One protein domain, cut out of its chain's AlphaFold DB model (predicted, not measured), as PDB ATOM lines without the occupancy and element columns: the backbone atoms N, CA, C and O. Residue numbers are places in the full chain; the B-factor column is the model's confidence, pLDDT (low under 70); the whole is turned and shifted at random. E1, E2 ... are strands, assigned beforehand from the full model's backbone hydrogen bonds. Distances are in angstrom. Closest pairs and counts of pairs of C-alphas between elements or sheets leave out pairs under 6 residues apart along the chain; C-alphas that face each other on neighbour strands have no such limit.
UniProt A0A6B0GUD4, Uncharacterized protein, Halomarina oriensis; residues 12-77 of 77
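What this domain is: This is residues 12 to 77 of the 77 residues of an uncharacterized protein of Halomarina oriensis (UniProt A0A6B0GUD4). A long, twisted hairpin of E2 and E3 makes a rod, with residues 51 to 56 sticking out at its tip; towards the other end E1 and the short E4 widen it into a four-stranded sheet, beyond which loops gather. The printed part has 66 residues, no named helix and four strands, a meander E1-E2-E3-E4, each strand the antiparallel neighbour of the one before; the class is all strand. It is only just loose, close to extended, with a radius of gyration of the C-alphas of 16.1 A and spans of 53 by 21 by 15 A.

Where its parts are: E1 is residues 16 to 21, 16.7 A long, from C-alpha 16 at (43.162, 29.689, 24.175). E2, residues 38 to 52, measures 36.0 A and bends by 67 degrees at residue 49. E3, residues 55 to 67, measures 37.2 A. E4, residues 74 to 76, measures 6.7 A and ends with C-alpha 76 at (36.178, 27.318, 40.756).

How they stand to each other: E1 and E2 form an antiparallel hairpin at 141 degrees, with N 18 and O 41 2.9 A apart. E2 and E3 form another at 163 degrees, with N 50 and O 57 3.0 A apart. E3 and E4 form a third at 138 degrees, with N 66 and O 75 2.8 A apart. These N and O pairs are within hydrogen-bond range. The edge strands E1 and E4 are apart.

The domain as a whole: The C-alphas farthest apart, those of Ala 31 and Gly 54, are 53.3 A apart. The printed part has no cut. The link from E1 to E2, 16 residues, is long. Residues 12 to 13 and residue 34 have pLDDT under 70.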
ATOM      1  N   LYS A  12      54.091  36.519  25.035       59.09
ATOM      2  CA  LYS A  12      52.658  36.262  24.981       59.09
ATOM      3  C   LYS A  12      52.427  35.023  24.113       59.09
ATOM      4  O   LYS A  12      52.635  35.084  22.901       59.09
ATOM      5  N   GLY A  13      52.080  33.898  24.732       66.19
ATOM      6  CA  GLY A  13      51.459  32.771  24.039       66.19
ATOM      7  C   GLY A  13      50.119  33.192  23.429       66.19
ATOM      8  O   GLY A  13      49.583  34.253  23.759       66.19
ATOM      9  N   LEU A  14      49.571  32.392  22.509       76.50
ATOM     10  CA  LEU A  14      48.207  32.648  22.047       76.50
ATOM     11  C   LEU A  14      47.234  32.264  23.164       76.50
ATOM     12  O   LEU A  14      47.274  31.112  23.601       76.50
ATOM     13  N   PRO A  15      46.356  33.182  23.608       82.75
ATOM     14  CA  PRO A  15      45.315  32.811  24.545       82.75
ATOM     15  C   PRO A  15      44.418  31.762  23.891       82.75
ATOM     16  O   PRO A  15      44.081  31.864  22.707       82.75
ATOM     17  N   SER A  16      44.047  30.743  24.655       88.19
ATOM     18  CA  SER A  16      43.162  29.689  24.175       88.19
ATOM     19  C   SER A  16      42.209  29.255  25.271       88.19
ATOM     20  O   SER A  16      42.545  29.268  26.455       88.19
ATOM     21  N   THR A  17      40.999  28.892  24.867       91.44
ATOM     22  CA  THR A  17      39.966  28.422  25.780       91.44
ATOM     23  C   THR A  17      39.503  27.060  25.311       91.44
ATOM     24  O   THR A  17      38.986  26.922  24.201       91.44
ATOM     25  N   GLU A  18      39.654  26.063  26.170       92.00
ATOM     26  CA  GLU A  18      39.088  24.741  25.965       92.00
ATOM     27  C   GLU A  18      37.824  24.604  26.812       92.00
ATOM     28  O   GLU A  18      37.811  24.946  27.995       92.00
ATOM     29  N   LYS A  19      36.741  24.118  26.197       92.19
ATOM     30  CA  LYS A  19      35.482  23.842  26.892       92.19
ATOM     31  C   LYS A  19      35.104  22.382  26.700       92.19
ATOM     32  O   LYS A  19      34.824  21.955  25.582       92.19
ATOM     33  N   THR A  20      35.027  21.643  27.797       91.06
ATOM     34  CA  THR A  20      34.606  20.238  27.821       91.06
ATOM     35  C   THR A  20      33.315  20.117  28.619       91.06
ATOM     36  O   THR A  20      33.163  20.752  29.658       91.06
ATOM     37  N   ARG A  21      32.356  19.310  28.161       86.94
ATOM     38  CA  ARG A  21      31.138  19.061  28.945       86.94
ATOM     39  C   ARG A  21      31.429  18.187  30.158       86.94
ATOM     40  O   ARG A  21      32.317  17.340  30.110       86.94
ATOM     41  N   THR A  22      30.668  18.402  31.223       86.12
ATOM     42  CA  THR A  22      30.695  17.573  32.429       86.12
ATOM     43  C   THR A  22      29.275  17.216  32.837       86.12
ATOM     44  O   THR A  22      28.346  17.953  32.526       86.12
ATOM     45  N   ASP A  23      29.122  16.142  33.604       86.94
ATOM     46  CA  ASP A  23      27.823  15.721  34.145       86.94
ATOM     47  C   ASP A  23      27.431  16.493  35.421       86.94
ATOM     48  O   ASP A  23      26.482  16.134  36.112       86.94
ATOM     49  N   THR A  24      28.171  17.553  35.767       87.81
ATOM     50  CA  THR A  24      27.932  18.339  36.983       87.81
ATOM     51  C   THR A  24      26.691  19.201  36.811       87.81
ATOM     52  O   THR A  24      26.639  20.025  35.901       87.81
ATOM     53  N   GLU A  25      25.699  19.068  37.684       88.62
ATOM     54  CA  GLU A  25      24.508  19.917  37.631       88.62
ATOM     55  C   GLU A  25      24.819  21.361  38.042       88.62
ATOM     56  O   GLU A  25      25.677  21.629  38.885       88.62
ATOM     57  N   CYS A  26      24.097  22.316  37.450       89.75
ATOM     58  CA  CYS A  26      24.212  23.713  37.842       89.75
ATOM     59  C   CYS A  26      23.600  23.913  39.242       89.75
ATOM     60  O   CYS A  26      22.406  23.653  39.398       89.75
ATOM     61  N   PRO A  27      24.332  24.464  40.233       88.62
ATOM     62  CA  PRO A  27      23.818  24.677  41.594       88.62
ATOM     63  C   PRO A  27      22.564  25.559  41.668       88.62
ATOM     64  O   PRO A  27      21.780  25.453  42.604       88.62
ATOM     65  N   GLN A  28      22.357  26.418  40.666       87.00
ATOM     66  CA  GLN A  28      21.151  27.242  40.519       87.00
ATOM     67  C   GLN A  28      19.917  26.447  40.044       87.00
ATOM     68  O   GLN A  28      18.851  27.023  39.849       87.00
ATOM     69  N   GLY A  29      20.046  25.135  39.813       87.19
ATOM     70  CA  GLY A  29      18.953  24.274  39.359       87.19
ATOM     71  C   GLY A  29      18.572  24.478  37.891       87.19
ATOM     72  O   GLY A  29      17.437  24.208  37.503       87.19
ATOM     73  N   CYS A  30      19.487  24.983  37.060       87.88
ATOM     74  CA  CYS A  30      19.218  25.149  35.635       87.88
ATOM     75  C   CYS A  30      19.088  23.784  34.957       87.88
ATOM     76  O   CYS A  30      20.023  22.984  34.979       87.88
ATOM     77  N   ALA A  31      17.951  23.554  34.302       80.00
ATOM     78  CA  ALA A  31      17.773  22.423  33.407       80.00
ATOM     79  C   ALA A  31      18.533  22.702  32.103       80.00
ATOM     80  O   ALA A  31      18.011  23.362  31.203       80.00
ATOM     81  N   ASP A  32      19.785  22.250  32.023       74.00
ATOM     82  CA  ASP A  32      20.565  22.329  30.791       74.00
ATOM     83  C   ASP A  32      20.222  21.129  29.886       74.00
ATOM     84  O   ASP A  32      20.574  19.992  30.221       74.00
ATOM     85  N   PRO A  33      19.554  21.338  28.733       70.56
ATOM     86  CA  PRO A  33      19.216  20.253  27.813       70.56
ATOM     87  C   PRO A  33      20.451  19.593  27.180       70.56
ATOM     88  O   PRO A  33      20.330  18.543  26.555       70.56
ATOM     89  N   MET A  34      21.636  20.200  27.305       69.88
ATOM     90  CA  MET A  34      22.891  19.711  26.735       69.88
ATOM     91  C   MET A  34      23.736  18.876  27.706       69.88
ATOM     92  O   MET A  34      24.773  18.355  27.277       69.88
ATOM     93  N   GLY A  35      23.285  18.721  28.955       71.81
ATOM     94  CA  GLY A  35      23.954  17.934  29.988       71.81
ATOM     95  C   GLY A  35      25.010  18.735  30.749       71.81
ATOM     96  O   GLY A  35      26.127  18.907  30.261       71.81
ATOM     97  N   GLY A  36      24.625  19.182  31.949       84.44
ATOM     98  CA  GLY A  36      25.509  19.707  32.993       84.44
ATOM     99  C   GLY A  36      26.306  20.975  32.657       84.44
ATOM    100  O   GLY A  36      26.149  21.621  31.624       84.44
ATOM    101  N   MET A  37      27.165  21.374  33.592       91.88
ATOM    102  CA  MET A  37      28.095  22.489  33.449       91.88
ATOM    103  C   MET A  37      29.257  22.112  32.521       91.88
ATOM    104  O   MET A  37      29.621  20.946  32.351       91.88
ATOM    105  N   ARG A  38      29.896  23.119  31.933       93.12
ATOM    106  CA  ARG A  38      31.092  22.976  31.100       93.12
ATOM    107  C   ARG A  38      32.327  23.197  31.957       93.12
ATOM    108  O   ARG A  38      32.421  24.219  32.618       93.12
ATOM    109  N   ARG A  39      33.299  22.296  31.907       93.69
ATOM    110  CA  ARG A  39      34.656  22.582  32.366       93.69
ATOM    111  C   ARG A  39      35.323  23.504  31.362       93.69
ATOM    112  O   ARG A  39      35.370  23.184  30.176       93.69
ATOM    113  N   VAL A  40      35.839  24.618  31.848       93.69
ATOM    114  CA  VAL A  40      36.580  25.600  31.071       93.69
ATOM    115  C   VAL A  40      38.028  25.591  31.541       93.69
ATOM    116  O   VAL A  40      38.296  25.625  32.743       93.69
ATOM    117  N   VAL A  41      38.950  25.506  30.587       94.12
ATOM    118  CA  VAL A  41      40.387  25.689  30.796       94.12
ATOM    119  C   VAL A  41      40.812  26.891  29.963       94.12
ATOM    120  O   VAL A  41      40.727  26.856  28.734       94.12
ATOM    121  N   GLU A  42      41.230  27.965  30.623       91.38
ATOM    122  CA  GLU A  42      41.679  29.195  29.975       91.38
ATOM    123  C   GLU A  42      43.189  29.341  30.093       91.38
ATOM    124  O   GLU A  42      43.741  29.539  31.174       91.38
ATOM    125  N   HIS A  43      43.854  29.268  28.947       90.06
ATOM    126  CA  HIS A  43      45.248  29.636  28.789       90.06
ATOM    127  C   HIS A  43      45.311  31.137  28.532       90.06
ATOM    128  O   HIS A  43      44.858  31.621  27.491       90.06
ATOM    129  N   THR A  44      45.876  31.881  29.478       84.88
ATOM    130  CA  THR A  44      46.031  33.339  29.352       84.88
ATOM    131  C   THR A  44      47.082  33.721  28.306       84.88
ATOM    132  O   THR A  44      47.074  34.841  27.791       84.88
ATOM    133  N   GLY A  45      47.992  32.795  27.976       81.50
ATOM    134  CA  GLY A  45      49.179  33.078  27.179       81.50
ATOM    135  C   GLY A  45      50.214  33.924  27.926       81.50
ATOM    136  O   GLY A  45      51.212  34.324  27.326       81.50
ATOM    137  N   ASP A  46      50.016  34.214  29.214       81.31
ATOM    138  CA  ASP A  46      50.997  34.925  30.026       81.31
ATOM    139  C   ASP A  46      52.078  33.953  30.497       81.31
ATOM    140  O   ASP A  46      51.930  33.273  31.514       81.31
ATOM    141  N   ILE A  47      53.176  33.903  29.735       81.56
ATOM    142  CA  ILE A  47      54.344  33.080  30.048       81.56
ATOM    143  C   ILE A  47      55.338  33.915  30.854       81.56
ATOM    144  O   ILE A  47      55.923  34.886  30.357       81.56
ATOM    145  N   ARG A  48      55.540  33.515  32.107       82.06
ATOM    146  CA  ARG A  48      56.545  34.060  33.018       82.06
ATOM    147  C   ARG A  48      57.807  33.222  32.920       82.06
ATOM    148  O   ARG A  48      57.744  31.999  32.964       82.06
ATOM    149  N   TYR A  49      58.951  33.881  32.798       81.38
ATOM    150  CA  TYR A  49      60.248  33.215  32.808       81.38
ATOM    151  C   TYR A  49      60.962  33.560  34.105       81.38
ATOM    152  O   TYR A  49      61.149  34.740  34.398       81.38
ATOM    153  N   ALA A  50      61.366  32.543  34.857       84.12
ATOM    154  CA  ALA A  50      62.142  32.697  36.077       84.12
ATOM    155  C   ALA A  50      63.414  31.853  35.990       84.12
ATOM    156  O   ALA A  50      63.407  30.759  35.428       84.12
ATOM    157  N   GLU A  51      64.508  32.363  36.548       85.69
ATOM    158  CA  GLU A  51      65.745  31.601  36.696       85.69
ATOM    159  C   GLU A  51      65.751  30.932  38.073       85.69
ATOM    160  O   GLU A  51      65.777  31.605  39.105       85.69
ATOM    161  N   ILE A  52      65.695  29.602  38.094       85.12
ATOM    162  CA  ILE A  52      65.682  28.794  39.313       85.12
ATOM    163  C   ILE A  52      66.920  27.901  39.272       85.12
ATOM    164  O   ILE A  52      67.069  27.080  38.376       85.12
ATOM    165  N   TYR A  53      67.843  28.091  40.219       88.81
ATOM    166  CA  TYR A  53      69.120  27.355  40.287       88.81
ATOM    167  C   TYR A  53      69.959  27.380  38.989       88.81
ATOM    168  O   TYR A  53      70.691  26.434  38.706       88.81
ATOM    169  N   GLY A  54      69.891  28.470  38.216       87.12
ATOM    170  CA  GLY A  54      70.610  28.609  36.942       87.12
ATOM    171  C   GLY A  54      69.891  27.999  35.732       87.12
ATOM    172  O   GLY A  54      70.438  28.006  34.631       87.12
ATOM    173  N   GLU A  55      68.672  27.483  35.914       84.31
ATOM    174  CA  GLU A  55      67.808  26.988  34.843       84.31
ATOM    175  C   GLU A  55      66.676  27.982  34.558       84.31
ATOM    176  O   GLU A  55      66.037  28.501  35.475       84.31
ATOM    177  N   VAL A  56      66.415  28.256  33.275       85.62
ATOM    178  CA  VAL A  56      65.301  29.115  32.849       85.62
ATOM    179  C   VAL A  56      64.030  28.277  32.771       85.62
ATOM    180  O   VAL A  56      63.871  27.464  31.862       85.62
ATOM    181  N   VAL A  57      63.106  28.521  33.694       86.19
ATOM    182  CA  VAL A  57      61.795  27.870  33.754       86.19
ATOM    183  C   VAL A  57      60.738  28.806  33.175       86.19
ATOM    184  O   VAL A  57      60.722  29.997  33.484       86.19
ATOM    185  N   ALA A  58      59.862  28.264  32.327       83.31
ATOM    186  CA  ALA A  58      58.697  28.959  31.792       83.31
ATOM    187  C   ALA A  58      57.431  28.475  32.512       83.31
ATOM    188  O   ALA A  58      57.173  27.274  32.546       83.31
ATOM    189  N   ASP A  59      56.652  29.404  33.055       84.19
ATOM    190  CA  ASP A  59      55.393  29.148  33.752       84.19
ATOM    191  C   ASP A  59      54.252  29.888  33.045       84.19
ATOM    192  O   ASP A  59      54.345  31.095  32.812       84.19
ATOM    193  N   GLU A  60      53.192  29.174  32.665       85.88
ATOM    194  CA  GLU A  60      51.997  29.753  32.042       85.88
ATOM    195  C   GLU A  60      50.846  29.775  33.048       85.88
ATOM    196  O   GLU A  60      50.494  28.752  33.638       85.88
ATOM    197  N   ARG A  61      50.193  30.935  33.198       85.00
ATOM    198  CA  ARG A  61      48.971  31.023  34.001       85.00
ATOM    199  C   ARG A  61      47.793  30.380  33.259       85.00
ATOM    200  O   ARG A  61      47.376  30.868  32.203       85.00
ATOM    201  N   VAL A  62      47.226  29.338  33.868       89.69
ATOM    202  CA  VAL A  62      46.038  28.617  33.388       89.69
ATOM    203  C   VAL A  62      44.928  28.697  34.434       89.69
ATOM    204  O   VAL A  62      45.148  28.347  35.593       89.69
ATOM    205  N   GLU A  63      43.736  29.126  34.027       91.38
ATOM    206  CA  GLU A  63      42.545  29.182  34.884       91.38
ATOM    207  C   GLU A  63      41.614  28.005  34.573       91.38
ATOM    208  O   GLU A  63      41.487  27.581  33.423       91.38
ATOM    209  N   ARG A  64      41.009  27.415  35.611       94.12
ATOM    210  CA  ARG A  64      40.158  26.226  35.489       94.12
ATOM    211  C   ARG A  64      38.912  26.394  36.339       94.12
ATOM    212  O   ARG A  64      39.020  26.571  37.547       94.12
ATOM    213  N   TYR A  65      37.749  26.293  35.714       94.56
ATOM    214  CA  TYR A  65      36.469  26.455  36.396       94.56
ATOM    215  C   TYR A  65      35.359  25.673  35.686       94.56
ATOM    216  O   TYR A  65      35.515  25.214  34.553       94.56
ATOM    217  N   LEU A  66      34.229  25.483  36.360       93.62
ATOM    218  CA  LEU A  66      32.984  25.014  35.763       93.62
ATOM    219  C   LEU A  66      32.092  26.210  35.447       93.62
ATOM    220  O   LEU A  66      31.916  27.088  36.280       93.62
ATOM    221  N   GLU A  67      31.481  26.218  34.271       93.94
ATOM    222  CA  GLU A  67      30.590  27.266  33.782       93.94
ATOM    223  C   GLU A  67      29.260  26.649  33.336       93.94
ATOM    224  O   GLU A  67      29.228  25.766  32.472       93.94
ATOM    225  N   CYS A  68      28.134  27.122  33.866       91.81
ATOM    226  CA  CYS A  68      26.825  26.757  33.333       91.81
ATOM    227  C   CYS A  68      26.577  27.501  32.015       91.81
ATOM    228  O   CYS A  68      26.568  28.731  31.984       91.81
ATOM    229  N   GLY A  69      26.314  26.766  30.930       87.31
ATOM    230  CA  GLY A  69      26.045  27.358  29.615       87.31
ATOM    231  C   GLY A  69      24.723  28.125  29.508       87.31
ATOM    232  O   GLY A  69      24.544  28.856  28.538       87.31
ATOM    233  N   ILE A  70      23.821  27.968  30.485       89.62
ATOM    234  CA  ILE A  70      22.491  28.591  30.502       89.62
ATOM    235  C   ILE A  70      22.484  29.890  31.309       89.62
ATOM    236  O   ILE A  70      22.119  30.938  30.782       89.62
ATOM    237  N   CYS A  71      22.865  29.833  32.589       89.88
ATOM    238  CA  CYS A  71      22.790  30.985  33.492       89.88
ATOM    239  C   CYS A  71      24.130  31.699  33.710       89.88
ATOM    240  O   CYS A  71      24.158  32.727  34.380       89.88
ATOM    241  N   GLY A  72      25.237  31.162  33.181       89.38
ATOM    242  CA  GLY A  72      26.571  31.740  33.349       89.38
ATOM    243  C   GLY A  72      27.164  31.568  34.749       89.38
ATOM    244  O   GLY A  72      28.155  32.215  35.066       89.38
ATOM    245  N   TRP A  73      26.572  30.725  35.602       91.69
ATOM    246  CA  TRP A  73      27.121  30.440  36.929       91.69
ATOM    247  C   TRP A  73      28.508  29.801  36.820       91.69
ATOM    248  O   TRP A  73      28.680  28.852  36.052       91.69
ATOM    249  N   VAL A  74      29.460  30.290  37.617       93.31
ATOM    250  CA  VAL A  74      30.849  29.818  37.637       93.31
ATOM    251  C   VAL A  74      31.178  29.188  38.989       93.31
ATOM    252  O   VAL A  74      30.785  29.707  40.033       93.31
ATOM    253  N   VAL A  75      31.879  28.054  38.965       90.38
ATOM    254  CA  VAL A  75      32.414  27.370  40.151       90.38
ATOM    255  C   VAL A  75      33.893  27.102  39.920       90.38
ATOM    256  O   VAL A  75      34.246  26.429  38.952       90.38
ATOM    257  N   ASP A  76      34.745  27.607  40.804       90.62
ATOM    258  CA  ASP A  76      36.178  27.318  40.756       90.62
ATOM    259  C   ASP A  76      36.440  25.827  41.023       90.62
ATOM    260  O   ASP A  76      35.760  25.206  41.847       90.62
ATOM    261  N   LEU A  77      37.399  25.251  40.288       80.44
ATOM    262  CA  LEU A  77      37.823  23.851  40.418       80.44
ATOM    263  C   LEU A  77      39.004  23.678  41.377       80.44
ATOM    264  O   LEU A  77      39.916  24.534  41.360       80.44
TER     265      LEU A  77